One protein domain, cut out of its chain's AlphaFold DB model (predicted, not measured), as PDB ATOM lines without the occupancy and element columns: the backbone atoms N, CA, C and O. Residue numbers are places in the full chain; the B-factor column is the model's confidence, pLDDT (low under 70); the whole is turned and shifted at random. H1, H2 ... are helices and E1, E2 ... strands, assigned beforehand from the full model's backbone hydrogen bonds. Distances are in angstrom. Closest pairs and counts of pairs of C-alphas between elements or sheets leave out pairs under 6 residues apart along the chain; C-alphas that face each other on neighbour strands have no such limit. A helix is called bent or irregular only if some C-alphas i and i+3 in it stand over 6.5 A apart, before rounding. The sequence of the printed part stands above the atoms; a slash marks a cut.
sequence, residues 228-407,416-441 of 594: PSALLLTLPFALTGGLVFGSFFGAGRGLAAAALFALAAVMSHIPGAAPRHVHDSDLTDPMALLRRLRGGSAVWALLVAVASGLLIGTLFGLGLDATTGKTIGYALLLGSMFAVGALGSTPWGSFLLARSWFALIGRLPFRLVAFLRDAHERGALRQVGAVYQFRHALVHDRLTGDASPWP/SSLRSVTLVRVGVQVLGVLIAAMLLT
ATOM      1  N   PRO A 228      21.865  35.271 -64.273       67.19
ATOM      2  CA  PRO A 228      21.458  34.226 -65.213       67.19
ATOM      3  C   PRO A 228      20.010  34.299 -65.711       67.19
ATOM      4  O   PRO A 228      19.775  34.063 -66.890       67.19
ATOM      5  N   SER A 229      19.031  34.672 -64.876       66.00
ATOM      6  CA  SER A 229      17.643  34.830 -65.348       66.00
ATOM      7  C   SER A 229      17.473  35.962 -66.370       66.00
ATOM      8  O   SER A 229      16.635  35.838 -67.256       66.00
ATOM      9  N   ALA A 230      18.299  37.014 -66.309       68.12
ATOM     10  CA  ALA A 230      18.348  38.045 -67.349       68.12
ATOM     11  C   ALA A 230      19.003  37.520 -68.641       68.12
ATOM     12  O   ALA A 230      18.560  37.833 -69.746       68.12
ATOM     13  N   LEU A 231      20.029  36.671 -68.507       74.25
ATOM     14  CA  LEU A 231      20.719  36.033 -69.635       74.25
ATOM     15  C   LEU A 231      19.822  35.040 -70.398       74.25
ATOM     16  O   LEU A 231      19.866  34.971 -71.623       74.25
ATOM     17  N   LEU A 232      18.953  34.316 -69.685       76.38
ATOM     18  CA  LEU A 232      18.015  33.365 -70.293       76.38
ATOM     19  C   LEU A 232      16.974  34.033 -71.202       76.38
ATOM     20  O   LEU A 232      16.523  33.408 -72.159       76.38
ATOM     21  N   LEU A 233      16.589  35.282 -70.922       75.69
ATOM     22  CA  LEU A 233      15.616  36.017 -71.736       75.69
ATOM     23  C   LEU A 233      16.249  36.928 -72.785       75.69
ATOM     24  O   LEU A 233      15.626  37.179 -73.813       75.69
ATOM     25  N   THR A 234      17.473  37.400 -72.556       81.31
ATOM     26  CA  THR A 234      18.187  38.284 -73.493       81.31
ATOM     27  C   THR A 234      18.509  37.600 -74.808       81.31
ATOM     28  O   THR A 234      18.329  38.223 -75.846       81.31
ATOM     29  N   LEU A 235      18.948  36.338 -74.794       84.00
ATOM     30  CA  LEU A 235      19.362  35.657 -76.023       84.00
ATOM     31  C   LEU A 235      18.187  35.403 -76.990       84.00
ATOM     32  O   LEU A 235      18.312  35.798 -78.149       84.00
ATOM     33  N   PRO A 236      17.027  34.865 -76.559       84.19
ATOM     34  CA  PRO A 236      15.844  34.787 -77.418       84.19
ATOM     35  C   PRO A 236      15.366  36.161 -77.905       84.19
ATOM     36  O   PRO A 236      15.048  36.303 -79.078       84.19
ATOM     37  N   PHE A 237      15.374  37.190 -77.046       82.88
ATOM     38  CA  PHE A 237      14.994  38.556 -77.441       82.88
ATOM     39  C   PHE A 237      15.905  39.136 -78.521       82.88
ATOM     40  O   PHE A 237      15.436  39.672 -79.523       82.88
ATOM     41  N   ALA A 238      17.215  39.029 -78.303       87.19
ATOM     42  CA  ALA A 238      18.228  39.523 -79.215       87.19
ATOM     43  C   ALA A 238      18.186  38.766 -80.542       87.19
ATOM     44  O   ALA A 238      18.304  39.386 -81.593       87.19
ATOM     45  N   LEU A 239      17.971  37.447 -80.503       89.69
ATOM     46  CA  LEU A 239      17.895  36.615 -81.697       89.69
ATOM     47  C   LEU A 239      16.620  36.897 -82.495       89.69
ATOM     48  O   LEU A 239      16.707  37.140 -83.692       89.69
ATOM     49  N   THR A 240      15.444  36.915 -81.858       88.00
ATOM     50  CA  THR A 240      14.177  37.192 -82.551       88.00
ATOM     51  C   THR A 240      14.177  38.595 -83.152       88.00
ATOM     52  O   THR A 240      13.896  38.742 -84.340       88.00
ATOM     53  N   GLY A 241      14.559  39.617 -82.378       82.56
ATOM     54  CA  GLY A 241      14.697  40.976 -82.899       82.56
ATOM     55  C   GLY A 241      15.773  41.068 -83.984       82.56
ATOM     56  O   GLY A 241      15.523  41.574 -85.072       82.56
ATOM     57  N   GLY A 242      16.959  40.516 -83.745       86.62
ATOM     58  CA  GLY A 242      18.069  40.559 -84.693       86.62
ATOM     59  C   GLY A 242      17.773  39.882 -86.028       86.62
ATOM     60  O   GLY A 242      18.109  40.435 -87.071       86.62
ATOM     61  N   LEU A 243      17.111  38.722 -86.014       90.00
ATOM     62  CA  LEU A 243      16.749  37.984 -87.224       90.00
ATOM     63  C   LEU A 243      15.668  38.702 -88.031       90.00
ATOM     64  O   LEU A 243      15.831  38.844 -89.239       90.00
ATOM     65  N   VAL A 244      14.608  39.195 -87.380       86.31
ATOM     66  CA  VAL A 244      13.537  39.932 -88.072       86.31
ATOM     67  C   VAL A 244      14.088  41.205 -88.712       86.31
ATOM     68  O   VAL A 244      13.811  41.490 -89.871       86.31
ATOM     69  N   PHE A 245      14.914  41.969 -87.998       81.44
ATOM     70  CA  PHE A 245      15.508  43.181 -88.566       81.44
ATOM     71  C   PHE A 245      16.593  42.868 -89.604       81.44
ATOM     72  O   PHE A 245      16.697  43.560 -90.615       81.44
ATOM     73  N   GLY A 246      17.377  41.810 -89.390       83.12
ATOM     74  CA  GLY A 246      18.403  41.355 -90.323       83.12
ATOM     75  C   GLY A 246      17.831  40.898 -91.662       83.12
ATOM     76  O   GLY A 246      18.424  41.204 -92.694       83.12
ATOM     77  N   SER A 247      16.665  40.239 -91.663       84.19
ATOM     78  CA  SER A 247      16.004  39.800 -92.898       84.19
ATOM     79  C   SER A 247      15.484  40.956 -93.751       84.19
ATOM     80  O   SER A 247      15.406  40.809 -94.964       84.19
ATOM     81  N   PHE A 248      15.140  42.095 -93.143       77.38
ATOM     82  CA  PHE A 248      14.628  43.261 -93.869       77.38
ATOM     83  C   PHE A 248      15.718  44.258 -94.268       77.38
ATOM     84  O   PHE A 248      15.650  44.845 -95.340       77.38
ATOM     85  N   PHE A 249      16.720  44.472 -93.411       74.75
ATOM     86  CA  PHE A 249      17.656  45.594 -93.557       74.75
ATOM     87  C   PHE A 249      19.131  45.183 -93.637       74.75
ATOM     88  O   PHE A 249      20.010  46.051 -93.611       74.75
ATOM     89  N   GLY A 250      19.408  43.880 -93.708       78.56
ATOM     90  CA  GLY A 250      20.752  43.319 -93.782       78.56
ATOM     91  C   GLY A 250      21.411  43.075 -92.420       78.56
ATOM     92  O   GLY A 250      21.019  43.614 -91.378       78.56
ATOM     93  N   ALA A 251      22.464  42.253 -92.436       82.31
ATOM     94  CA  ALA A 251      23.106  41.718 -91.234       82.31
ATOM     95  C   ALA A 251      23.624  42.798 -90.265       82.31
ATOM     96  O   ALA A 251      23.460  42.654 -89.056       82.31
ATOM     97  N   GLY A 252      24.191  43.902 -90.769       79.62
ATOM     98  CA  GLY A 252      24.725  44.975 -89.917       79.62
ATOM     99  C   GLY A 252      23.661  45.619 -89.019       79.62
ATOM    100  O   GLY A 252      23.884  45.820 -87.825       79.62
ATOM    101  N   ARG A 253      22.464  45.877 -89.562       76.50
ATOM    102  CA  ARG A 253      21.332  46.416 -88.793       76.50
ATOM    103  C   ARG A 253      20.665  45.359 -87.925       76.50
ATOM    104  O   ARG A 253      20.261  45.682 -86.813       76.50
ATOM    105  N   GLY A 254      20.614  44.108 -88.385       84.00
ATOM    106  CA  GLY A 254      20.191  42.977 -87.557       84.00
ATOM    107  C   GLY A 254      21.037  42.846 -86.286       84.00
ATOM    108  O   GLY A 254      20.493  42.732 -85.191       84.00
ATOM    109  N   LEU A 255      22.364  42.967 -86.401       87.19
ATOM    110  CA  LEU A 255      23.276  42.952 -85.253       87.19
ATOM    111  C   LEU A 255      23.072  44.154 -84.321       87.19
ATOM    112  O   LEU A 255      23.031  43.979 -83.103       87.19
ATOM    113  N   ALA A 256      22.894  45.362 -84.867       83.00
ATOM    114  CA  ALA A 256      22.599  46.549 -84.063       83.00
ATOM    115  C   ALA A 256      21.273  46.402 -83.289       83.00
ATOM    116  O   ALA A 256      21.218  46.687 -82.091       83.00
ATOM    117  N   ALA A 257      20.225  45.894 -83.944       81.56
ATOM    118  CA  ALA A 257      18.944  45.601 -83.311       81.56
ATOM    119  C   ALA A 257      19.090  44.533 -82.218       81.56
ATOM    120  O   ALA A 257      18.611  44.733 -81.102       81.56
ATOM    121  N   ALA A 258      19.808  43.439 -82.492       86.81
ATOM    122  CA  ALA A 258      20.082  42.390 -81.511       86.81
ATOM    123  C   ALA A 258      20.768  42.946 -80.254       86.81
ATOM    124  O   ALA A 258      20.343  42.642 -79.139       86.81
ATOM    125  N   ALA A 259      21.781  43.804 -80.419       87.31
ATOM    126  CA  ALA A 259      22.484  44.442 -79.308       87.31
ATOM    127  C   ALA A 259      21.568  45.369 -78.488       87.31
ATOM    128  O   ALA A 259      21.597  45.334 -77.257       87.31
ATOM    129  N   LEU A 260      20.713  46.156 -79.149       82.12
ATOM    130  CA  LEU A 260      19.746  47.038 -78.486       82.12
ATOM    131  C   LEU A 260      18.687  46.248 -77.707       82.12
ATOM    132  O   LEU A 260      18.404  46.574 -76.553       82.12
ATOM    133  N   PHE A 261      18.134  45.185 -78.295       80.25
ATOM    134  CA  PHE A 261      17.170  44.318 -77.616       80.25
ATOM    135  C   PHE A 261      17.807  43.543 -76.460       80.25
ATOM    136  O   PHE A 261      17.186  43.421 -75.402       80.25
ATOM    137  N   ALA A 262      19.055  43.087 -76.612       84.06
ATOM    138  CA  ALA A 262      19.823  42.504 -75.516       84.06
ATOM    139  C   ALA A 262      19.988  43.514 -74.372       84.06
ATOM    140  O   ALA A 262      19.679  43.201 -73.224       84.06
ATOM    141  N   LEU A 263      20.399  44.749 -74.672       82.62
ATOM    142  CA  LEU A 263      20.558  45.792 -73.661       82.62
ATOM    143  C   LEU A 263      19.231  46.100 -72.955       82.62
ATOM    144  O   LEU A 263      19.187  46.104 -71.728       82.62
ATOM    145  N   ALA A 264      18.137  46.291 -73.695       76.25
ATOM    146  CA  ALA A 264      16.815  46.548 -73.121       76.25
ATOM    147  C   ALA A 264      16.343  45.400 -72.211       76.25
ATOM    148  O   ALA A 264      15.796  45.641 -71.127       76.25
ATOM    149  N   ALA A 265      16.597  44.150 -72.608       77.06
ATOM    150  CA  ALA A 265      16.300  42.986 -71.789       77.06
ATOM    151  C   ALA A 265      17.166  42.957 -70.515       77.06
ATOM    152  O   ALA A 265      16.600  42.802 -69.435       77.06
ATOM    153  N   VAL A 266      18.480  43.214 -70.576       78.31
ATOM    154  CA  VAL A 266      19.330  43.333 -69.369       78.31
ATOM    155  C   VAL A 266      18.847  44.464 -68.455       78.31
ATOM    156  O   VAL A 266      18.669  44.248 -67.259       78.31
ATOM    157  N   MET A 267      18.575  45.650 -69.006       74.06
ATOM    158  CA  MET A 267      18.134  46.836 -68.258       74.06
ATOM    159  C   MET A 267      16.788  46.616 -67.554       74.06
ATOM    160  O   MET A 267      16.617  47.015 -66.403       74.06
ATOM    161  N   SER A 268      15.857  45.901 -68.196       69.19
ATOM    162  CA  SER A 268      14.573  45.498 -67.591       69.19
ATOM    163  C   SER A 268      14.748  44.569 -66.383       69.19
ATOM    164  O   SER A 268      13.830  44.402 -65.577       69.19
ATOM    165  N   HIS A 269      15.938  43.981 -66.259       68.06
ATOM    166  CA  HIS A 269      16.320  43.020 -65.242       68.06
ATOM    167  C   HIS A 269      17.333  43.578 -64.224       68.06
ATOM    168  O   HIS A 269      17.737  42.864 -63.306       68.06
ATOM    169  N   ILE A 270      17.721  44.858 -64.319       63.03
ATOM    170  CA  ILE A 270      18.593  45.468 -63.310       63.03
ATOM    171  C   ILE A 270      17.842  45.542 -61.967       63.03
ATOM    172  O   ILE A 270      16.675  45.966 -61.917       63.03
ATOM    173  N   PRO A 271      18.475  45.105 -60.862       53.16
ATOM    174  CA  PRO A 271      17.898  45.195 -59.531       53.16
ATOM    175  C   PRO A 271      17.780  46.667 -59.132       53.16
ATOM    176  O   PRO A 271      18.754  47.313 -58.770       53.16
ATOM    177  N   GLY A 272      16.563  47.195 -59.226       47.44
ATOM    178  CA  GLY A 272      16.282  48.608 -58.981       47.44
ATOM    179  C   GLY A 272      15.039  48.865 -58.144       47.44
ATOM    180  O   GLY A 272      14.525  49.958 -58.218       47.44
ATOM    181  N   ALA A 273      14.525  47.851 -57.447       45.28
ATOM    182  CA  ALA A 273      13.907  47.857 -56.115       45.28
ATOM    183  C   ALA A 273      13.051  46.599 -56.035       45.28
ATOM    184  O   ALA A 273      11.937  46.525 -56.557       45.28
ATOM    185  N   ALA A 274      13.588  45.575 -55.383       42.41
ATOM    186  CA  ALA A 274      12.691  44.616 -54.775       42.41
ATOM    187  C   ALA A 274      11.859  45.410 -53.752       42.41
ATOM    188  O   ALA A 274      12.458  46.160 -52.975       42.41
ATOM    189  N   PRO A 275      10.521  45.297 -53.724       42.50
ATOM    190  CA  PRO A 275       9.776  45.705 -52.543       42.50
ATOM    191  C   PRO A 275      10.378  44.937 -51.362       42.50
ATOM    192  O   PRO A 275      10.217  43.721 -51.255       42.50
ATOM    193  N   ARG A 276      11.174  45.622 -50.533       44.38
ATOM    194  CA  ARG A 276      11.841  44.985 -49.392       44.38
ATOM    195  C   ARG A 276      10.853  44.573 -48.310       44.38
ATOM    196  O   ARG A 276      11.138  43.631 -47.590       44.38
ATOM    197  N   HIS A 277       9.644  45.126 -48.314       45.06
ATOM    198  CA  HIS A 277       8.563  44.667 -47.456       45.06
ATOM    199  C   HIS A 277       7.255  44.686 -48.246       45.06
ATOM    200  O   HIS A 277       6.607  45.720 -48.373       45.06
ATOM    201  N   VAL A 278       6.864  43.537 -48.803       44.41
ATOM    202  CA  VAL A 278       5.442  43.278 -49.058       44.41
ATOM    203  C   VAL A 278       4.860  42.852 -47.710       44.41
ATOM    204  O   VAL A 278       4.681  41.669 -47.442       44.41
ATOM    205  N   HIS A 279       4.658  43.818 -46.816       45.66
ATOM    206  CA  HIS A 279       3.639  43.702 -45.777       45.66
ATOM    207  C   HIS A 279       2.334  44.157 -46.419       45.66
ATOM    208  O   HIS A 279       1.858  45.255 -46.174       45.66
ATOM    209  N   ASP A 280       1.839  43.346 -47.352       44.09
ATOM    210  CA  ASP A 280       0.434  43.409 -47.727       44.09
ATOM    211  C   ASP A 280      -0.227  42.350 -46.841       44.09
ATOM    212  O   ASP A 280      -0.225  41.158 -47.160       44.09
ATOM    213  N   SER A 281      -0.638  42.792 -45.649       48.91
ATOM    214  CA  SER A 281      -1.255  42.032 -44.546       48.91
ATOM    215  C   SER A 281      -2.425  41.159 -45.009       48.91
ATOM    216  O   SER A 281      -2.744  40.151 -44.387       48.91
ATOM    217  N   ASP A 282      -3.005  41.506 -46.158       48.72
ATOM    218  CA  ASP A 282      -4.120  40.831 -46.816       48.72
ATOM    219  C   ASP A 282      -3.837  39.371 -47.210       48.72
ATOM    220  O   ASP A 282      -4.762  38.614 -47.520       48.72
ATOM    221  N   LEU A 283      -2.568  38.952 -47.240       56.78
ATOM    222  CA  LEU A 283      -2.170  37.609 -47.653       56.78
ATOM    223  C   LEU A 283      -1.390  36.924 -46.529       56.78
ATOM    224  O   LEU A 283      -0.169  36.988 -46.455       56.78
ATOM    225  N   THR A 284      -2.108  36.201 -45.674       64.25
ATOM    226  CA  THR A 284      -1.518  35.267 -44.703       64.25
ATOM    227  C   THR A 284      -1.042  33.969 -45.352       64.25
ATOM    228  O   THR A 284      -0.309  33.217 -44.725       64.25
ATOM    229  N   ASP A 285      -1.419  33.708 -46.610       72.75
ATOM    230  CA  ASP A 285      -1.068  32.501 -47.364       72.75
ATOM    231  C   ASP A 285      -0.041  32.804 -48.484       72.75
ATOM    232  O   ASP A 285      -0.370  33.497 -49.462       72.75
ATOM    233  N   PRO A 286       1.184  32.237 -48.418       77.00
ATOM    234  CA  PRO A 286       2.192  32.330 -49.470       77.00
ATOM    235  C   PRO A 286       1.672  31.920 -50.857       77.00
ATOM    236  O   PRO A 286       2.103  32.483 -51.870       77.00
ATOM    237  N   MET A 287       0.729  30.972 -50.934       80.06
ATOM    238  CA  MET A 287       0.145  30.512 -52.197       80.06
ATOM    239  C   MET A 287      -0.855  31.500 -52.784       80.06
ATOM    240  O   MET A 287      -0.918  31.659 -54.007       80.06
ATOM    241  N   ALA A 288      -1.645  32.167 -51.948       77.44
ATOM    242  CA  ALA A 288      -2.515  33.253 -52.375       77.44
ATOM    243  C   ALA A 288      -1.689  34.419 -52.945       77.44
ATOM    244  O   ALA A 288      -2.013  34.919 -54.028       77.44
ATOM    245  N   LEU A 289      -0.558  34.763 -52.312       77.25
ATOM    246  CA  LEU A 289       0.381  35.750 -52.852       77.25
ATOM    247  C   LEU A 289       0.932  35.323 -54.214       77.25
ATOM    248  O   LEU A 289       0.893  36.103 -55.165       77.25
ATOM    249  N   LEU A 290       1.385  34.077 -54.351       80.62
ATOM    250  CA  LEU A 290       1.901  33.580 -55.625       80.62
ATOM    251  C   LEU A 290       0.832  33.597 -56.733       80.62
ATOM    252  O   LEU A 290       1.139  33.961 -57.870       80.62
ATOM    253  N   ARG A 291      -0.424  33.246 -56.417       82.69
ATOM    254  CA  ARG A 291      -1.560  33.318 -57.355       82.69
ATOM    255  C   ARG A 291      -1.846  34.754 -57.791       82.69
ATOM    256  O   ARG A 291      -2.016  34.986 -58.986       82.69
ATOM    257  N   ARG A 292      -1.842  35.712 -56.862       80.62
ATOM    258  CA  ARG A 292      -2.032  37.140 -57.165       80.62
ATOM    259  C   ARG A 292      -0.900  37.684 -58.034       80.62
ATOM    260  O   ARG A 292      -1.168  38.328 -59.045       80.62
ATOM    261  N   LEU A 293       0.351  37.364 -57.696       80.44
ATOM    262  CA  LEU A 293       1.515  37.738 -58.501       80.44
ATOM    263  C   LEU A 293       1.439  37.126 -59.904       80.44
ATOM    264  O   LEU A 293       1.709  37.826 -60.878       80.44
ATOM    265  N   ARG A 294       1.021  35.860 -60.030       86.19
ATOM    266  CA  ARG A 294       0.796  35.202 -61.326       86.19
ATOM    267  C   ARG A 294      -0.285  35.911 -62.140       86.19
ATOM    268  O   ARG A 294      -0.043  36.213 -63.302       86.19
ATOM    269  N   GLY A 295      -1.445  36.184 -61.540       82.00
ATOM    270  CA  GLY A 295      -2.564  36.857 -62.202       82.00
ATOM    271  C   GLY A 295      -2.188  38.254 -62.689       82.00
ATOM    272  O   GLY A 295      -2.322  38.544 -63.875       82.00
ATOM    273  N   GLY A 296      -1.613  39.083 -61.811       80.81
ATOM    274  CA  GLY A 296      -1.138  40.418 -62.177       80.81
ATOM    275  C   GLY A 296      -0.059  40.386 -63.263       80.81
ATOM    276  O   GLY A 296      -0.090  41.194 -64.186       80.81
ATOM    277  N   SER A 297       0.849  39.406 -63.212       84.06
ATOM    278  CA  SER A 297       1.885  39.237 -64.239       84.06
ATOM    279  C   SER A 297       1.321  38.794 -65.588       84.06
ATOM    280  O   SER A 297       1.804  39.247 -66.621       84.06
ATOM    281  N   ALA A 298       0.306  37.927 -65.593       88.88
ATOM    282  CA  ALA A 298      -0.359  37.476 -66.811       88.88
ATOM    283  C   ALA A 298      -1.158  38.609 -67.468       88.88
ATOM    284  O   ALA A 298      -1.036  38.814 -68.672       88.88
ATOM    285  N   VAL A 299      -1.913  39.380 -66.676       86.69
ATOM    286  CA  VAL A 299      -2.617  40.581 -67.156       86.69
ATOM    287  C   VAL A 299      -1.620  41.576 -67.741       86.69
ATOM    288  O   VAL A 299      -1.827  42.074 -68.843       86.69
ATOM    289  N   TRP A 300      -0.506  41.816 -67.050       83.19
ATOM    290  CA  TRP A 300       0.548  42.701 -67.535       83.19
ATOM    291  C   TRP A 300       1.150  42.234 -68.868       83.19
ATOM    292  O   TRP A 300       1.220  43.011 -69.819       83.19
ATOM    293  N   ALA A 301       1.535  40.960 -68.965       86.25
ATOM    294  CA  ALA A 301       2.076  40.389 -70.195       86.25
ATOM    295  C   ALA A 301       1.073  40.469 -71.356       86.25
ATOM    296  O   ALA A 301       1.467  40.795 -72.472       86.25
ATOM    297  N   LEU A 302      -0.219  40.235 -71.089       90.56
ATOM    298  CA  LEU A 302      -1.285  40.357 -72.082       90.56
ATOM    299  C   LEU A 302      -1.458  41.800 -72.569       90.56
ATOM    300  O   LEU A 302      -1.548  42.022 -73.772       90.56
ATOM    301  N   LEU A 303      -1.466  42.784 -71.662       87.44
ATOM    302  CA  LEU A 303      -1.561  44.199 -72.034       87.44
ATOM    303  C   LEU A 303      -0.400  44.618 -72.939       87.44
ATOM    304  O   LEU A 303      -0.623  45.267 -73.960       87.44
ATOM    305  N   VAL A 304       0.826  44.199 -72.608       83.69
ATOM    306  CA  VAL A 304       2.003  44.463 -73.446       83.69
ATOM    307  C   VAL A 304       1.896  43.742 -74.791       83.69
ATOM    308  O   VAL A 304       2.170  44.361 -75.820       83.69
ATOM    309  N   ALA A 305       1.460  42.479 -74.812       88.88
ATOM    310  CA  ALA A 305       1.268  41.707 -76.042       88.88
ATOM    311  C   ALA A 305       0.289  42.398 -76.998       88.88
ATOM    312  O   ALA A 305       0.587  42.569 -78.176       88.88
ATOM    313  N   VAL A 306      -0.863  42.831 -76.478       90.75
ATOM    314  CA  VAL A 306      -1.917  43.483 -77.263       90.75
ATOM    315  C   VAL A 306      -1.458  44.857 -77.736       90.75
ATOM    316  O   VAL A 306      -1.566  45.150 -78.921       90.75
ATOM    317  N   ALA A 307      -0.900  45.689 -76.853       85.81
ATOM    318  CA  ALA A 307      -0.452  47.029 -77.225       85.81
ATOM    319  C   ALA A 307       0.664  46.994 -78.284       85.81
ATOM    320  O   ALA A 307       0.590  47.703 -79.287       85.81
ATOM    321  N   SER A 308       1.677  46.142 -78.089       83.06
ATOM    322  CA  SER A 308       2.772  45.986 -79.055       83.06
ATOM    323  C   SER A 308       2.303  45.316 -80.347       83.06
ATOM    324  O   SER A 308       2.646  45.793 -81.424       83.06
ATOM    325  N   GLY A 309       1.467  44.277 -80.265       88.38
ATOM    326  CA  GLY A 309       0.894  43.598 -81.427       88.38
ATOM    327  C   GLY A 309       0.016  44.517 -82.278       88.38
ATOM    328  O   GLY A 309       0.154  44.512 -83.498       88.38
ATOM    329  N   LEU A 310      -0.825  45.358 -81.665       90.38
ATOM    330  CA  LEU A 310      -1.627  46.359 -82.379       90.38
ATOM    331  C   LEU A 310      -0.747  47.401 -83.071       90.38
ATOM    332  O   LEU A 310      -0.974  47.713 -84.238       90.38
ATOM    333  N   LEU A 311       0.276  47.913 -82.380       85.44
ATOM    334  CA  LEU A 311       1.217  48.863 -82.968       85.44
ATOM    335  C   LEU A 311       1.966  48.248 -84.157       85.44
ATOM    336  O   LEU A 311       2.000  48.840 -85.231       85.44
ATOM    337  N   ILE A 312       2.526  47.047 -83.986       85.44
ATOM    338  CA  ILE A 312       3.254  46.324 -85.035       85.44
ATOM    339  C   ILE A 312       2.320  45.999 -86.202       85.44
ATOM    340  O   ILE A 312       2.668  46.263 -87.347       85.44
ATOM    341  N   GLY A 313       1.115  45.497 -85.931       87.81
ATOM    342  CA  GLY A 313       0.117  45.212 -86.958       87.81
ATOM    343  C   GLY A 313      -0.294  46.460 -87.740       87.81
ATOM    344  O   GLY A 313      -0.390  46.411 -88.961       87.81
ATOM    345  N   THR A 314      -0.448  47.602 -87.067       87.94
ATOM    346  CA  THR A 314      -0.742  48.885 -87.724       87.94
ATOM    347  C   THR A 314       0.425  49.338 -88.602       87.94
ATOM    348  O   THR A 314       0.211  49.759 -89.735       87.94
ATOM    349  N   LEU A 315       1.664  49.219 -88.114       83.88
ATOM    350  CA  LEU A 315       2.863  49.583 -88.872       83.88
ATOM    351  C   LEU A 315       3.048  48.702 -90.114       83.88
ATOM    352  O   LEU A 315       3.309  49.224 -91.194       83.88
ATOM    353  N   PHE A 316       2.887  47.384 -89.985       83.31
ATOM    354  CA  PHE A 316       3.038  46.456 -91.106       83.31
ATOM    355  C   PHE A 316       1.869  46.545 -92.093       83.31
ATOM    356  O   PHE A 316       2.101  46.578 -93.297       83.31
ATOM    357  N   GLY A 317       0.633  46.640 -91.601       85.81
ATOM    358  CA  GLY A 317      -0.560  46.714 -92.444       85.81
ATOM    359  C   GLY A 317      -0.712  48.065 -93.141       85.81
ATOM    360  O   GLY A 317      -0.790  48.113 -94.360       85.81
ATOM    361  N   LEU A 318      -0.725  49.175 -92.392       84.44
ATOM    362  CA  LEU A 318      -0.965  50.509 -92.964       84.44
ATOM    363  C   LEU A 318       0.316  51.211 -93.426       84.44
ATOM    364  O   LEU A 318       0.278  51.984 -94.378       84.44
ATOM    365  N   GLY A 319       1.443  50.981 -92.748       79.31
ATOM    366  CA  GLY A 319       2.714  51.634 -93.079       79.31
ATOM    367  C   GLY A 319       3.484  50.937 -94.201       79.31
ATOM    368  O   GLY A 319       4.090  51.606 -95.038       79.31
ATOM    369  N   LEU A 320       3.458  49.601 -94.227       81.69
ATOM    370  CA  LEU A 320       4.213  48.778 -95.180       81.69
ATOM    371  C   LEU A 320       3.328  47.990 -96.160       81.69
ATOM    372  O   LEU A 320       3.868  47.292 -97.013       81.69
ATOM    373  N   ASP A 321       2.004  48.135 -96.081       83.75
ATOM    374  CA  ASP A 321       1.047  47.501 -96.997       83.75
ATOM    375  C   ASP A 321       1.199  45.968 -97.079       83.75
ATOM    376  O   ASP A 321       1.176  45.360 -98.149       83.75
ATOM    377  N   ALA A 322       1.432  45.338 -95.924       86.69
ATOM    378  CA  ALA A 322       1.591  43.896 -95.808       86.69
ATOM    379  C   ALA A 322       0.258  43.148 -95.953       86.69
ATOM    380  O   ALA A 322      -0.783  43.601 -95.475       86.69
ATOM    381  N   THR A 323       0.297  41.929 -96.504       92.50
ATOM    382  CA  THR A 323      -0.878  41.044 -96.527       92.50
ATOM    383  C   THR A 323      -1.415  40.779 -95.118       92.50
ATOM    384  O   THR A 323      -0.673  40.792 -94.128       92.50
ATOM    385  N   THR A 324      -2.709  40.468 -95.005       91.44
ATOM    386  CA  THR A 324      -3.350  40.149 -93.717       91.44
ATOM    387  C   THR A 324      -2.610  39.033 -92.973       91.44
ATOM    388  O   THR A 324      -2.389  39.134 -91.767       91.44
ATOM    389  N   GLY A 325      -2.161  37.997 -93.692       91.44
ATOM    390  CA  GLY A 325      -1.409  36.880 -93.118       91.44
ATOM    391  C   GLY A 325      -0.068  37.306 -92.518       91.44
ATOM    392  O   GLY A 325       0.220  36.974 -91.368       91.44
ATOM    393  N   LYS A 326       0.732  38.091 -93.252       89.62
ATOM    394  CA  LYS A 326       2.030  38.586 -92.760       89.62
ATOM    395  C   LYS A 326       1.859  39.604 -91.636       89.62
ATOM    396  O   LYS A 326       2.581  39.530 -90.644       89.62
ATOM    397  N   THR A 327       0.858  40.479 -91.733       90.69
ATOM    398  CA  THR A 327       0.503  41.433 -90.673       90.69
ATOM    399  C   THR A 327       0.204  40.713 -89.357       90.69
ATOM    400  O   THR A 327       0.816  41.021 -88.335       90.69
ATOM    401  N   ILE A 328      -0.681  39.708 -89.382       92.88
ATOM    402  CA  ILE A 328      -1.012  38.907 -88.195       92.88
ATOM    403  C   ILE A 328       0.218  38.131 -87.706       92.88
ATOM    404  O   ILE A 328       0.494  38.117 -86.507       92.88
ATOM    405  N   GLY A 329       0.987  37.524 -88.617       92.25
ATOM    406  CA  GLY A 329       2.187  36.756 -88.284       92.25
ATOM    407  C   GLY A 329       3.235  37.572 -87.520       92.25
ATOM    408  O   GLY A 329       3.663  37.161 -86.440       92.25
ATOM    409  N   TYR A 330       3.611  38.751 -88.027       88.56
ATOM    410  CA  TYR A 330       4.586  39.624 -87.362       88.56
ATOM    411  C   TYR A 330       4.039  40.247 -86.075       88.56
ATOM    412  O   TYR A 330       4.776  40.325 -85.088       88.56
ATOM    413  N   ALA A 331       2.757  40.630 -86.046       89.88
ATOM    414  CA  ALA A 331       2.109  41.138 -84.839       89.88
ATOM    415  C   ALA A 331       2.122  40.098 -83.706       89.88
ATOM    416  O   ALA A 331       2.473  40.430 -82.574       89.88
ATOM    417  N   LEU A 332       1.809  38.833 -84.006       93.19
ATOM    418  CA  LEU A 332       1.849  37.746 -83.026       93.19
ATOM    419  C   LEU A 332       3.279  37.389 -82.614       93.19
ATOM    420  O   LEU A 332       3.530  37.224 -81.423       93.19
ATOM    421  N   LEU A 333       4.218  37.289 -83.561       91.50
ATOM    422  CA  LEU A 333       5.613  36.938 -83.279       91.50
ATOM    423  C   LEU A 333       6.278  37.968 -82.358       91.50
ATOM    424  O   LEU A 333       6.760  37.629 -81.276       91.50
ATOM    425  N   LEU A 334       6.285  39.235 -82.777       85.75
ATOM    426  CA  LEU A 334       6.941  40.306 -82.031       85.75
ATOM    427  C   LEU A 334       6.134  40.694 -80.785       85.75
ATOM    428  O   LEU A 334       6.727  40.939 -79.737       85.75
ATOM    429  N   GLY A 335       4.798  40.668 -80.845       87.38
ATOM    430  CA  GLY A 335       3.943  40.885 -79.675       87.38
ATOM    431  C   GLY A 335       4.161  39.831 -78.586       87.38
ATOM    432  O   GLY A 335       4.305  40.175 -77.412       87.38
ATOM    433  N   SER A 336       4.291  38.553 -78.964       89.44
ATOM    434  CA  SER A 336       4.628  37.469 -78.030       89.44
ATOM    435  C   SER A 336       6.036  37.623 -77.459       89.44
ATOM    436  O   SER A 336       6.233  37.387 -76.268       89.44
ATOM    437  N   MET A 337       7.005  38.065 -78.271       86.38
ATOM    438  CA  MET A 337       8.348  38.403 -77.790       86.38
ATOM    439  C   MET A 337       8.254  39.456 -76.675       86.38
ATOM    440  O   MET A 337       8.665  39.185 -75.548       86.38
ATOM    441  N   PHE A 338       7.619  40.608 -76.923       82.38
ATOM    442  CA  PHE A 338       7.441  41.650 -75.904       82.38
ATOM    443  C   PHE A 338       6.683  41.155 -74.661       82.38
ATOM    444  O   PHE A 338       7.081  41.478 -73.539       82.38
ATOM    445  N   ALA A 339       5.663  40.310 -74.832       86.25
ATOM    446  CA  ALA A 339       4.918  39.695 -73.733       86.25
ATOM    447  C   ALA A 339       5.803  38.824 -72.824       86.25
ATOM    448  O   ALA A 339       5.710  38.910 -71.599       86.25
ATOM    449  N   VAL A 340       6.690  38.007 -73.405       85.69
ATOM    450  CA  VAL A 340       7.631  37.157 -72.655       85.69
ATOM    451  C   VAL A 340       8.628  38.008 -71.864       85.69
ATOM    452  O   VAL A 340       8.890  37.720 -70.694       85.69
ATOM    453  N   GLY A 341       9.138  39.092 -72.457       79.06
ATOM    454  CA  GLY A 341      10.028  40.031 -71.764       79.06
ATOM    455  C   GLY A 341       9.326  40.755 -70.613       79.06
ATOM    456  O   GLY A 341       9.868  40.853 -69.508       79.06
ATOM    457  N   ALA A 342       8.084  41.190 -70.840       79.75
ATOM    458  CA  ALA A 342       7.231  41.785 -69.818       79.75
ATOM    459  C   ALA A 342       6.970  40.819 -68.662       79.75
ATOM    460  O   ALA A 342       7.150  41.200 -67.504       79.75
ATOM    461  N   LEU A 343       6.639  39.562 -68.961       83.50
ATOM    462  CA  LEU A 343       6.426  38.520 -67.963       83.50
ATOM    463  C   LEU A 343       7.689  38.260 -67.133       83.50
ATOM    464  O   LEU A 343       7.613  38.218 -65.910       83.50
ATOM    465  N   GLY A 344       8.857  38.142 -67.773       79.06
ATOM    466  CA  GLY A 344      10.145  37.952 -67.097       79.06
ATOM    467  C   GLY A 344      10.524  39.084 -66.144       79.06
ATOM    468  O   GLY A 344      11.109  38.843 -65.088       79.06
ATOM    469  N   SER A 345      10.118  40.312 -66.478       74.81
ATOM    470  CA  SER A 345      10.362  41.500 -65.654       74.81
ATOM    471  C   SER A 345       9.494  41.581 -64.388       74.81
ATOM    472  O   SER A 345       9.730  42.447 -63.539       74.81
ATOM    473  N   THR A 346       8.504  40.694 -64.217       77.25
ATOM    474  CA  THR A 346       7.645  40.680 -63.025       77.25
ATOM    475  C   THR A 346       8.244  39.852 -61.876       77.25
ATOM    476  O   THR A 346       9.109  38.993 -62.095       77.25
ATOM    477  N   PRO A 347       7.780  40.038 -60.622       76.12
ATOM    478  CA  PRO A 347       8.190  39.192 -59.498       76.12
ATOM    479  C   PRO A 347       7.903  37.699 -59.717       76.12
ATOM    480  O   PRO A 347       8.676  36.852 -59.281       76.12
ATOM    481  N   TRP A 348       6.809  37.364 -60.411       82.19
ATOM    482  CA  TRP A 348       6.465  35.972 -60.704       82.19
ATOM    483  C   TRP A 348       7.329  35.379 -61.822       82.19
ATOM    484  O   TRP A 348       7.791  34.247 -61.692       82.19
ATOM    485  N   GLY A 349       7.581  36.126 -62.903       81.44
ATOM    486  CA  GLY A 349       8.432  35.647 -63.996       81.44
ATOM    487  C   GLY A 349       9.886  35.477 -63.568       81.44
ATOM    488  O   GLY A 349      10.482  34.435 -63.832       81.44
ATOM    489  N   SER A 350      10.433  36.436 -62.818       77.38
ATOM    490  CA  SER A 350      11.779  36.319 -62.234       77.38
ATOM    491  C   SER A 350      11.899  35.126 -61.278       77.38
ATOM    492  O   SER A 350      12.846  34.347 -61.399       77.38
ATOM    493  N   PHE A 351      10.904  34.905 -60.407       80.38
ATOM    494  CA  PHE A 351      10.815  33.695 -59.581       80.38
ATOM    495  C   PHE A 351      10.840  32.414 -60.425       80.38
ATOM    496  O   PHE A 351      11.586  31.482 -60.121       80.38
ATOM    497  N   LEU A 352      10.029  32.361 -61.488       84.25
ATOM    498  CA  LEU A 352       9.930  31.199 -62.367       84.25
ATOM    499  C   LEU A 352      11.271  30.889 -63.039       84.25
ATOM    500  O   LEU A 352      11.702  29.737 -63.020       84.25
ATOM    501  N   LEU A 353      11.937  31.902 -63.593       82.00
ATOM    502  CA  LEU A 353      13.232  31.756 -64.259       82.00
ATOM    503  C   LEU A 353      14.319  31.314 -63.284       82.00
ATOM    504  O   LEU A 353      15.049  30.367 -63.569       82.00
ATOM    505  N   ALA A 354      14.407  31.956 -62.119       81.25
ATOM    506  CA  ALA A 354      15.416  31.616 -61.130       81.25
ATOM    507  C   ALA A 354      15.201  30.213 -60.554       81.25
ATOM    508  O   ALA A 354      16.157  29.448 -60.446       81.25
ATOM    509  N   ARG A 355      13.952  29.831 -60.246       86.00
ATOM    510  CA  ARG A 355      13.618  28.466 -59.814       86.00
ATOM    511  C   ARG A 355      14.017  27.443 -60.873       86.00
ATOM    512  O   ARG A 355      14.626  26.438 -60.524       86.00
ATOM    513  N   SER A 356      13.684  27.690 -62.141       86.00
ATOM    514  CA  SER A 356      14.034  26.788 -63.243       86.00
ATOM    515  C   SER A 356      15.548  26.666 -63.405       86.00
ATOM    516  O   SER A 356      16.059  25.554 -63.462       86.00
ATOM    517  N   TRP A 357      16.278  27.784 -63.383       86.19
ATOM    518  CA  TRP A 357      17.740  27.790 -63.448       86.19
ATOM    519  C   TRP A 357      18.373  26.995 -62.300       86.19
ATOM    520  O   TRP A 357      19.183  26.105 -62.543       86.19
ATOM    521  N   PHE A 358      17.973  27.255 -61.050       87.12
ATOM    522  CA  PHE A 358      18.517  26.541 -59.891       87.12
ATOM    523  C   PHE A 358      18.140  25.067 -59.845       87.12
ATOM    524  O   PHE A 358      18.928  24.269 -59.338       87.12
ATOM    525  N   ALA A 359      16.974  24.706 -60.379       88.75
ATOM    526  CA  ALA A 359      16.593  23.315 -60.546       88.75
ATOM    527  C   ALA A 359      17.466  22.607 -61.588       88.75
ATOM    528  O   ALA A 359      17.937  21.504 -61.326       88.75
ATOM    529  N   LEU A 360      17.762  23.266 -62.714       89.81
ATOM    530  CA  LEU A 360      18.644  22.726 -63.755       89.81
ATOM    531  C   LEU A 360      20.078  22.505 -63.253       89.81
ATOM    532  O   LEU A 360      20.674  21.482 -63.567       89.81
ATOM    533  N   ILE A 361      20.616  23.410 -62.426       89.81
ATOM    534  CA  ILE A 361      21.957  23.250 -61.828       89.81
ATOM    535  C   ILE A 361      21.959  22.452 -60.507       89.81
ATOM    536  O   ILE A 361      22.959  22.452 -59.788       89.81
ATOM    537  N   GLY A 362      20.838  21.818 -60.138       87.62
ATOM    538  CA  GLY A 362      20.722  20.952 -58.955       87.62
ATOM    539  C   GLY A 362      20.803  21.655 -57.591       87.62
ATOM    540  O   GLY A 362      20.928  20.993 -56.561       87.62
ATOM    541  N   ARG A 363      20.731  22.992 -57.549       89.81
ATOM    542  CA  ARG A 363      20.829  23.807 -56.319       89.81
ATOM    543  C   ARG A 363      19.488  23.992 -55.601       89.81
ATOM    544  O   ARG A 363      19.497  24.361 -54.432       89.81
ATOM    545  N   LEU A 364      18.364  23.766 -56.284       91.44
ATOM    546  CA  LEU A 364      17.002  23.776 -55.728       91.44
ATOM    547  C   LEU A 364      16.157  22.655 -56.360       91.44
ATOM    548  O   LEU A 364      16.498  22.176 -57.439       91.44
ATOM    549  N   PRO A 365      15.035  22.244 -55.747       90.62
ATOM    550  CA  PRO A 365      14.127  21.281 -56.363       90.62
ATOM    551  C   PRO A 365      13.214  21.931 -57.413       90.62
ATOM    552  O   PRO A 365      12.761  23.067 -57.254       90.62
ATOM    553  N   PHE A 366      12.824  21.165 -58.442       88.12
ATOM    554  CA  PHE A 366      11.801  21.597 -59.409       88.12
ATOM    555  C   PHE A 366      10.485  21.965 -58.712       88.12
ATOM    556  O   PHE A 366       9.882  22.991 -59.025       88.12
ATOM    557  N   ARG A 367      10.058  21.178 -57.717       89.19
ATOM    558  CA  ARG A 367       8.857  21.441 -56.906       89.19
ATOM    559  C   ARG A 367       9.171  22.289 -55.664       89.19
ATOM    560  O   ARG A 367       8.745  21.946 -54.568       89.19
ATOM    561  N   LEU A 368       9.885  23.411 -55.834       89.50
ATOM    562  CA  LEU A 368      10.299  24.313 -54.743       89.50
ATOM    563  C   LEU A 368       9.176  24.654 -53.759       89.50
ATOM    564  O   LEU A 368       9.377  24.578 -52.559       89.50
ATOM    565  N   VAL A 369       7.983  24.976 -54.254       88.25
ATOM    566  CA  VAL A 369       6.835  25.315 -53.400       88.25
ATOM    567  C   VAL A 369       6.426  24.145 -52.496       88.25
ATOM    568  O   VAL A 369       6.149  24.349 -51.319       88.25
ATOM    569  N   ALA A 370       6.419  22.917 -53.024       90.25
ATOM    570  CA  ALA A 370       6.112  21.727 -52.233       90.25
ATOM    571  C   ALA A 370       7.226  21.424 -51.224       90.25
ATOM    572  O   ALA A 370       6.941  21.002 -50.113       90.25
ATOM    573  N   PHE A 371       8.483  21.671 -51.598       92.56
ATOM    574  CA  PHE A 371       9.619  21.551 -50.687       92.56
ATOM    575  C   PHE A 371       9.558  22.563 -49.536       92.56
ATOM    576  O   PHE A 371       9.753  22.180 -48.393       92.56
ATOM    577  N   LEU A 372       9.247  23.835 -49.808       91.44
ATOM    578  CA  LEU A 372       9.114  24.852 -48.757       91.44
ATOM    579  C   LEU A 372       7.959  24.537 -47.802       91.44
ATOM    580  O   LEU A 372       8.092  24.753 -46.603       91.44
ATOM    581  N   ARG A 373       6.855  23.985 -48.322       89.81
ATOM    582  CA  ARG A 373       5.752  23.489 -47.494       89.81
ATOM    583  C   ARG A 373       6.179  22.309 -46.623       89.81
ATOM    584  O   ARG A 373       5.937  22.353 -45.429       89.81
ATOM    585  N   ASP A 374       6.855  21.314 -47.192       91.25
ATOM    586  CA  ASP A 374       7.387  20.172 -46.433       91.25
ATOM    587  C   ASP A 374       8.389  20.628 -45.354       91.25
ATOM    588  O   ASP A 374       8.295  20.209 -44.206       91.25
ATOM    589  N   ALA A 375       9.287  21.564 -45.676       91.81
ATOM    590  CA  ALA A 375      10.212  22.153 -44.709       91.81
ATOM    591  C   ALA A 375       9.490  22.952 -43.608       91.81
ATOM    592  O   ALA A 375       9.958  22.991 -42.469       91.81
ATOM    593  N   HIS A 376       8.353  23.577 -43.926       90.56
ATOM    594  CA  HIS A 376       7.501  24.236 -42.943       90.56
ATOM    595  C   HIS A 376       6.772  23.235 -42.036       90.56
ATOM    596  O   HIS A 376       6.852  23.359 -40.817       90.56
ATOM    597  N   GLU A 377       6.133  22.213 -42.608       89.62
ATOM    598  CA  GLU A 377       5.428  21.149 -41.875       89.62
ATOM    599  C   GLU A 377       6.374  20.362 -40.954       89.62
ATOM    600  O   GLU A 377       5.989  19.954 -39.860       89.62
ATOM    601  N   ARG A 378       7.637  20.196 -41.362       88.88
ATOM    602  CA  ARG A 378       8.693  19.582 -40.544       88.88
ATOM    603  C   ARG A 378       9.294  20.528 -39.502       88.88
ATOM    604  O   ARG A 378      10.050  20.070 -38.658       88.88
ATOM    605  N   GLY A 379       8.999  21.826 -39.545       89.06
ATOM    606  CA  GLY A 379       9.503  22.806 -38.576       89.06
ATOM    607  C   GLY A 379      10.907  23.356 -38.859       89.06
ATOM    608  O   GLY A 379      11.448  24.073 -38.019       89.06
ATOM    609  N   ALA A 380      11.494  23.090 -40.031       91.94
ATOM    610  CA  ALA A 380      12.732  23.754 -40.458       91.94
ATOM    611  C   ALA A 380      12.479  25.238 -40.788       91.94
ATOM    612  O   ALA A 380      13.298  26.114 -40.490       91.94
ATOM    613  N   LEU A 381      11.316  25.524 -41.384       92.19
ATOM    614  CA  LEU A 381      10.856  26.870 -41.711       92.19
ATOM    615  C   LEU A 381       9.597  27.225 -40.910       92.19
ATOM    616  O   LEU A 381       8.715  26.396 -40.689       92.19
ATOM    617  N   ARG A 382       9.467  28.493 -40.529       87.19
ATOM    618  CA  ARG A 382       8.220  29.074 -40.023       87.19
ATOM    619  C   ARG A 382       7.609  29.993 -41.075       87.19
ATOM    620  O   ARG A 382       8.325  30.608 -41.866       87.19
ATOM    621  N   GLN A 383       6.288  30.080 -41.082       83.44
ATOM    622  CA  GLN A 383       5.548  30.994 -41.939       83.44
ATOM    623  C   GLN A 383       5.229  32.266 -41.151       83.44
ATOM    624  O   GLN A 383       4.667  32.189 -40.062       83.44
ATOM    625  N   VAL A 384       5.595  33.421 -41.701       74.88
ATOM    626  CA  VAL A 384       5.272  34.742 -41.146       74.88
ATOM    627  C   VAL A 384       4.512  35.497 -42.232       74.88
ATOM    628  O   VAL A 384       5.101  35.969 -43.203       74.88
ATOM    629  N   GLY A 385       3.181  35.522 -42.143       73.62
ATOM    630  CA  GLY A 385       2.325  36.004 -43.235       73.62
ATOM    631  C   GLY A 385       2.546  35.214 -44.535       73.62
ATOM    632  O   GLY A 385       2.575  33.985 -44.529       73.62
ATOM    633  N   ALA A 386       2.741  35.909 -45.660       73.44
ATOM    634  CA  ALA A 386       2.991  35.291 -46.971       73.44
ATOM    635  C   ALA A 386       4.456  34.886 -47.247       73.44
ATOM    636  O   ALA A 386       4.783  34.557 -48.394       73.44
ATOM    637  N   VAL A 387       5.350  34.920 -46.251       80.88
ATOM    638  CA  VAL A 387       6.772  34.577 -46.426       80.88
ATOM    639  C   VAL A 387       7.214  33.436 -45.514       80.88
ATOM    640  O   VAL A 387       6.632  33.194 -44.458       80.88
ATOM    641  N   TYR A 388       8.275  32.742 -45.931       85.50
ATOM    642  CA  TYR A 388       8.947  31.741 -45.107       85.50
ATOM    643  C   TYR A 388      10.201  32.336 -44.464       85.50
ATOM    644  O   TYR A 388      10.961  33.054 -45.113       85.50
ATOM    645  N   GLN A 389      10.437  32.000 -43.203       88.31
ATOM    646  CA  GLN A 389      11.667  32.294 -42.472       88.31
ATOM    647  C   GLN A 389      12.238  30.994 -41.905       88.31
ATOM    648  O   GLN A 389      11.494  30.043 -41.664       88.31
ATOM    649  N   PHE A 390      13.544  30.946 -41.649       90.00
ATOM    650  CA  PHE A 390      14.096  29.866 -40.832       90.00
ATOM    651  C   PHE A 390      13.516  29.958 -39.425       90.00
ATOM    652  O   PHE A 390      13.428  31.050 -38.864       90.00
ATOM    653  N   ARG A 391      13.095  28.821 -38.861       87.69
ATOM    654  CA  ARG A 391      12.509  28.808 -37.515       87.69
ATOM    655  C   ARG A 391      13.519  29.247 -36.455       87.69
ATOM    656  O   ARG A 391      13.146  29.939 -35.515       87.69
ATOM    657  N   HIS A 392      14.784  28.879 -36.651       88.00
ATOM    658  CA  HIS A 392      15.880  29.171 -35.736       88.00
ATOM    659  C   HIS A 392      17.012  29.893 -36.475       88.00
ATOM    660  O   HIS A 392      17.524  29.388 -37.478       88.00
ATOM    661  N   ALA A 393      17.417  31.061 -35.967       82.25
ATOM    662  CA  ALA A 393      18.503  31.854 -36.545       82.25
ATOM    663  C   ALA A 393      19.847  31.108 -36.499       82.25
ATOM    664  O   ALA A 393      20.559  31.085 -37.496       82.25
ATOM    665  N   LEU A 394      20.131  30.388 -35.408       82.44
ATOM    666  CA  LEU A 394      21.352  29.585 -35.262       82.44
ATOM    667  C   LEU A 394      21.497  28.506 -36.344       82.44
ATOM    668  O   LEU A 394      22.581  28.318 -36.887       82.44
ATOM    669  N   VAL A 395      20.396  27.842 -36.722       85.38
ATOM    670  CA  VAL A 395      20.402  26.862 -37.824       85.38
ATOM    671  C   VAL A 395      20.708  27.556 -39.150       85.38
ATOM    672  O   VAL A 395      21.511  27.060 -39.935       85.38
ATOM    673  N   HIS A 396      20.104  28.719 -39.409       87.06
ATOM    674  CA  HIS A 396      20.434  29.511 -40.592       87.06
ATOM    675  C   HIS A 396      21.923  29.888 -40.619       87.06
ATOM    676  O   HIS A 396      22.588  29.685 -41.636       87.06
ATOM    677  N   ASP A 397      22.456  30.404 -39.513       85.38
ATOM    678  CA  ASP A 397      23.822  30.920 -39.440       85.38
ATOM    679  C   ASP A 397      24.844  29.789 -39.606       85.38
ATOM    680  O   ASP A 397      25.750  29.898 -40.444       85.38
ATOM    681  N   ARG A 398      24.600  28.639 -38.962       87.81
ATOM    682  CA  ARG A 398      25.378  27.408 -39.151       87.81
ATOM    683  C   ARG A 398      25.393  26.941 -40.609       87.81
ATOM    684  O   ARG A 398      26.463  26.647 -41.133       87.81
ATOM    685  N   LEU A 399      24.249  26.964 -41.304       88.00
ATOM    686  CA  LEU A 399      24.161  26.617 -42.735       88.00
ATOM    687  C   LEU A 399      24.881  27.612 -43.658       88.00
ATOM    688  O   LEU A 399      25.197  27.279 -44.806       88.00
ATOM    689  N   THR A 400      25.097  28.847 -43.200       86.62
ATOM    690  CA  THR A 400      25.885  29.840 -43.942       86.62
ATOM    691  C   THR A 400      27.383  29.750 -43.681       86.62
ATOM    692  O   THR A 400      28.138  30.209 -44.533       86.62
ATOM    693  N   GLY A 401      27.800  29.101 -42.588       79.69
ATOM    694  CA  GLY A 401      29.205  28.935 -42.202       79.69
ATOM    695  C   GLY A 401      29.822  30.143 -41.489       79.69
ATOM    696  O   GLY A 401      31.028  30.149 -41.276       79.69
ATOM    697  N   ASP A 402      29.017  31.138 -41.110       63.06
ATOM    698  CA  ASP A 402      29.477  32.421 -40.569       63.06
ATOM    699  C   ASP A 402      28.809  32.703 -39.211       63.06
ATOM    700  O   ASP A 402      27.584  32.830 -39.140       63.06
ATOM    701  N   ALA A 403      29.616  32.895 -38.161       55.09
ATOM    702  CA  ALA A 403      29.164  33.282 -36.815       55.09
ATOM    703  C   ALA A 403      28.876  34.793 -36.659       55.09
ATOM    704  O   ALA A 403      28.429  35.233 -35.604       55.09
ATOM    705  N   SER A 404      29.143  35.607 -37.689       55.06
ATOM    706  CA  SER A 404      28.889  37.051 -37.621       55.06
ATOM    707  C   SER A 404      27.382  37.327 -37.564       55.06
ATOM    708  O   SER A 404      26.671  36.806 -38.440       55.06
ATOM    709  N   PRO A 405      26.915  38.197 -36.643       53.47
ATOM    710  CA  PRO A 405      25.543  38.686 -36.607       53.47
ATOM    711  C   PRO A 405      25.102  39.196 -37.978       53.47
ATOM    712  O   PRO A 405      25.916  39.691 -38.768       53.47
ATOM    713  N   TRP A 406      23.808  39.056 -38.267       55.12
ATOM    714  CA  TRP A 406      23.200  39.627 -39.463       55.12
ATOM    715  C   TRP A 406      23.584  41.107 -39.590       55.12
ATOM    716  O   TRP A 406      23.431  41.833 -38.608       55.12
ATOM    717  N   PRO A 407      24.045  41.570 -40.766       49.53
ATOM    718  CA  PRO A 407      24.221  42.995 -40.985       49.53
ATOM    719  C   PRO A 407      22.879  43.685 -40.731       49.53
ATOM    720  O   PRO A 407      21.870  43.265 -41.306       49.53
ATOM    721  N   SER A 416      11.598  53.480 -52.391       39.16
ATOM    722  CA  SER A 416      11.341  53.579 -53.816       39.16
ATOM    723  C   SER A 416      10.019  52.864 -54.015       39.16
ATOM    724  O   SER A 416       9.936  51.638 -53.905       39.16
ATOM    725  N   SER A 417       8.954  53.647 -54.182       42.62
ATOM    726  CA  SER A 417       7.620  53.102 -54.383       42.62
ATOM    727  C   SER A 417       7.669  52.083 -55.524       42.62
ATOM    728  O   SER A 417       8.322  52.323 -56.544       42.62
ATOM    729  N   LEU A 418       6.960  50.962 -55.371       47.25
ATOM    730  CA  LEU A 418       6.744  49.945 -56.414       47.25
ATOM    731  C   LEU A 418       6.433  50.557 -57.793       47.25
ATOM    732  O   LEU A 418       6.790  49.998 -58.831       47.25
ATOM    733  N   ARG A 419       5.795  51.734 -57.798       48.81
ATOM    734  CA  ARG A 419       5.477  52.525 -58.988       48.81
ATOM    735  C   ARG A 419       6.723  53.001 -59.743       48.81
ATOM    736  O   ARG A 419       6.749  52.857 -60.957       48.81
ATOM    737  N   SER A 420       7.756  53.500 -59.061       50.06
ATOM    738  CA  SER A 420       8.965  54.059 -59.701       50.06
ATOM    739  C   SER A 420       9.754  53.023 -60.515       50.06
ATOM    740  O   SER A 420      10.116  53.279 -61.658       50.06
ATOM    741  N   VAL A 421       9.930  51.812 -59.986       55.88
ATOM    742  CA  VAL A 421      10.658  50.724 -60.669       55.88
ATOM    743  C   VAL A 421       9.863  50.138 -61.818       55.88
ATOM    744  O   VAL A 421      10.414  49.846 -62.879       55.88
ATOM    745  N   THR A 422       8.557  49.974 -61.611       56.41
ATOM    746  CA  THR A 422       7.659  49.469 -62.648       56.41
ATOM    747  C   THR A 422       7.604  50.464 -63.807       56.41
ATOM    748  O   THR A 422       7.774  50.053 -64.946       56.41
ATOM    749  N   LEU A 423       7.504  51.773 -63.537       58.94
ATOM    750  CA  LEU A 423       7.553  52.833 -64.555       58.94
ATOM    751  C   LEU A 423       8.877  52.867 -65.327       58.94
ATOM    752  O   LEU A 423       8.849  53.017 -66.543       58.94
ATOM    753  N   VAL A 424      10.023  52.682 -64.666       64.06
ATOM    754  CA  VAL A 424      11.326  52.604 -65.354       64.06
ATOM    755  C   VAL A 424      11.397  51.371 -66.259       64.06
ATOM    756  O   VAL A 424      11.811  51.481 -67.410       64.06
ATOM    757  N   ARG A 425      10.936  50.204 -65.790       66.62
ATOM    758  CA  ARG A 425      10.890  48.972 -66.601       66.62
ATOM    759  C   ARG A 425       9.945  49.102 -67.798       66.62
ATOM    760  O   ARG A 425      10.291  48.673 -68.895       66.62
ATOM    761  N   VAL A 426       8.794  49.746 -67.602       60.31
ATOM    762  CA  VAL A 426       7.850  50.101 -68.673       60.31
ATOM    763  C   VAL A 426       8.498  51.066 -69.659       60.31
ATOM    764  O   VAL A 426       8.425  50.838 -70.858       60.31
ATOM    765  N   GLY A 427       9.185  52.098 -69.168       66.88
ATOM    766  CA  GLY A 427       9.904  53.063 -69.995       66.88
ATOM    767  C   GLY A 427      10.961  52.405 -70.879       66.88
ATOM    768  O   GLY A 427      11.038  52.725 -72.057       66.88
ATOM    769  N   VAL A 428      11.710  51.426 -70.358       70.12
ATOM    770  CA  VAL A 428      12.689  50.647 -71.142       70.12
ATOM    771  C   VAL A 428      12.007  49.815 -72.237       70.12
ATOM    772  O   VAL A 428      12.504  49.766 -73.361       70.12
ATOM    773  N   GLN A 429      10.858  49.194 -71.949       65.25
ATOM    774  CA  GLN A 429      10.101  48.421 -72.944       65.25
ATOM    775  C   GLN A 429       9.472  49.315 -74.017       65.25
ATOM    776  O   GLN A 429       9.600  49.024 -75.204       65.25
ATOM    777  N   VAL A 430       8.857  50.431 -73.614       67.62
ATOM    778  CA  VAL A 430       8.301  51.439 -74.527       67.62
ATOM    779  C   VAL A 430       9.409  52.038 -75.388       67.62
ATOM    780  O   VAL A 430       9.239  52.144 -76.595       67.62
ATOM    781  N   LEU A 431      10.574  52.353 -74.814       71.69
ATOM    782  CA  LEU A 431      11.732  52.833 -75.567       71.69
ATOM    783  C   LEU A 431      12.221  51.789 -76.578       71.69
ATOM    784  O   LEU A 431      12.508  52.151 -77.712       71.69
ATOM    785  N   GLY A 432      12.256  50.502 -76.221       68.19
ATOM    786  CA  GLY A 432      12.580  49.423 -77.162       68.19
ATOM    787  C   GLY A 432      11.601  49.344 -78.341       68.19
ATOM    788  O   GLY A 432      12.027  49.205 -79.486       68.19
ATOM    789  N   VAL A 433      10.301  49.500 -78.078       67.19
ATOM    790  CA  VAL A 433       9.248  49.564 -79.108       67.19
ATOM    791  C   VAL A 433       9.389  50.817 -79.983       67.19
ATOM    792  O   VAL A 433       9.286  50.732 -81.206       67.19
ATOM    793  N   LEU A 434       9.669  51.976 -79.384       71.19
ATOM    794  CA  LEU A 434       9.867  53.234 -80.107       71.19
ATOM    795  C   LEU A 434      11.139  53.213 -80.959       71.19
ATOM    796  O   LEU A 434      11.116  53.699 -82.083       71.19
ATOM    797  N   ILE A 435      12.227  52.612 -80.471       70.38
ATOM    798  CA  ILE A 435      13.459  52.412 -81.242       70.38
ATOM    799  C   ILE A 435      13.198  51.467 -82.417       70.38
ATOM    800  O   ILE A 435      13.639  51.751 -83.525       70.38
ATOM    801  N   ALA A 436      12.437  50.387 -82.217       65.12
ATOM    802  CA  ALA A 436      12.021  49.501 -83.302       65.12
ATOM    803  C   ALA A 436      11.215  50.256 -84.376       65.12
ATOM    804  O   ALA A 436      11.526  50.150 -85.561       65.12
ATOM    805  N   ALA A 437      10.240  51.080 -83.972       66.19
ATOM    806  CA  ALA A 437       9.464  51.924 -84.883       66.19
ATOM    807  C   ALA A 437      10.318  53.011 -85.572       66.19
ATOM    808  O   ALA A 437      10.137  53.286 -86.756       66.19
ATOM    809  N   MET A 438      11.286  53.601 -84.866       69.12
ATOM    810  CA  MET A 438      12.233  54.577 -85.418       69.12
ATOM    811  C   MET A 438      13.159  53.936 -86.458       69.12
ATOM    812  O   MET A 438      13.372  54.502 -87.527       69.12
ATOM    813  N   LEU A 439      13.680  52.736 -86.188       64.94
ATOM    814  CA  LEU A 439      14.498  51.982 -87.141       64.94
ATOM    815  C   LEU A 439      13.697  51.579 -88.390       64.94
ATOM    816  O   LEU A 439      14.266  51.544 -89.476       64.94
ATOM    817  N   LEU A 440      12.385  51.345 -88.251       61.81
ATOM    818  CA  LEU A 440      11.451  51.101 -89.359       61.81
ATOM    819  C   LEU A 440      11.063  52.363 -90.146       61.81
ATOM    820  O   LEU A 440      10.453  52.233 -91.197       61.81
ATOM    821  N   THR A 441      11.356  53.572 -89.659       57.69
ATOM    822  CA  THR A 441      10.913  54.836 -90.291       57.69
ATOM    823  C   THR A 441      12.063  55.771 -90.673       57.69
ATOM    824  O   THR A 441      11.843  56.783 -91.339       57.69
TER     825      THR A 441
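Overview. This is residues 228 to 407 and 416 to 441 of the 594 residues of an uncharacterized protein of Actinomadura sp. CNU-125 (UniProt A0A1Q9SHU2). Five helices, H1, H2, H3, H4 and H8, stand side by side as a long up-and-down bundle; H5 lies across it near the beginning of H1 and the end of H4, and beyond H5 a loose head follows, made of H6, the small hairpin E1 and E2, and H7. H3 is the longest helix, and its first residue reaches the hairpin. The printed part has 206 residues with eight named helices and two named strands, in the order H1 H2 H3 H4 H5 H6 E1 E2 H7 H8; the sheet has the order E1 - E2, antiparallel, and the class is mostly helix. The whole is loose, with a radius of gyration of the C-alphas of 20.9 A, and elongated, with spans of 66 by 34 by 31 A.

Along the chain. H1, residues 228 to 249, begins at C-alpha 228 at (21.458, 34.226, -65.213) and measures 30.8 A from first to last C-alpha. It is neither bent nor irregular, but only just: C-alphas 232 and 235 are 6.3 A apart. H2 holds residues 251 to 268 and measures 25.4 A. H3, residues 286 to 319, measures 47.7 A and begins at C-alpha 286 at (2.192, 32.330, -49.470). H4, residues 324 to 344, measures 29.9 A, and H5, residues 347 to 360, measures 20.0 A. H6 holds residues 368 to 377, E1 residues 381 to 384, E2 residues 387 to 390 and H7 residues 393 to 400. After the cut, H8, residues 418 to 439, measures 31.8 A and ends at C-alpha 439 at (14.498, 51.982, -87.141).

Arrangement. H1, H2, H3, H4 and H8 form a bundle that is up and down, each helix running against the one before it in the chain. H1 and H2 form a helical hairpin and touch at a shallow tilt of 29 degrees, with the C-alphas of Gly 246 and Gly 254 closest at 3.7 A. H3 and H4 form a second helical hairpin, at a shallow tilt of 32 degrees, only just short of steep; their closest C-alphas, of Gly 309 and Ala 331, are 4.4 A apart. H1, with residues 233 to 241 alone, touches H4, opposite ways at a shallow tilt of 22 degrees; the closest C-alphas, of Phe 237 and Met 337, are 6.7 A apart. H8 touches H2, opposite ways at 8 degrees, a shallow tilt, with the C-alphas of Ser 268 and Arg 425 closest at 5.2 A. H8 is close to H3 but not clearly touching it, with the C-alphas of Ser 308 and Val 433 closest at 7.4 A. H5 is about perpendicular to H1, at 76 degrees, and touches its residues 228 to 232 alone; the closest C-alphas, of Ser 229 and Leu 353, are 5.5 A apart. H5 touches H3 with residues 347 to 349 alone, with the C-alphas of Leu 293 and Trp 348 closest at 5.7 A. H4 and H5 touch only at the corner, and only just, with 3 pairs of C-alphas within 8 A; the closest, of Leu 343 and Gly 349, are 5.3 A apart. H6 touches no helix but is near H5. The closest C-alphas of H6 and E1, of Ala 375 and Leu 381, are 5.6 A apart. E1 and E2 are an antiparallel hairpin, with N 382 and O 389 at 2.8 A and N 389 and O 382 at 2.9 A, within hydrogen-bond range. The closest C-alphas of E2 and H7, of Phe 390 and His 396, are 6.4 A apart. Every O i to N i+4 pair is within hydrogen-bond range in H2, H3, H4, H5, H6, H7 and H8, and 14 of 18 are in H1.

Size, cuts and confidence. The two C-alphas farthest apart, of Asp 321 and Ala 403, are 67.9 A apart. Residues 408 to 415 are not printed, and C-alphas 407 and 416 are 21.0 A apart across the cut. The link from H2 to H3, residues 269 to 285, is long. Mean pLDDT of the printed part is 77.9; 48 residues are under 70, among them residues 268 to 284, 402 to 407 and 416 to 427, and H8 has a mean of 63.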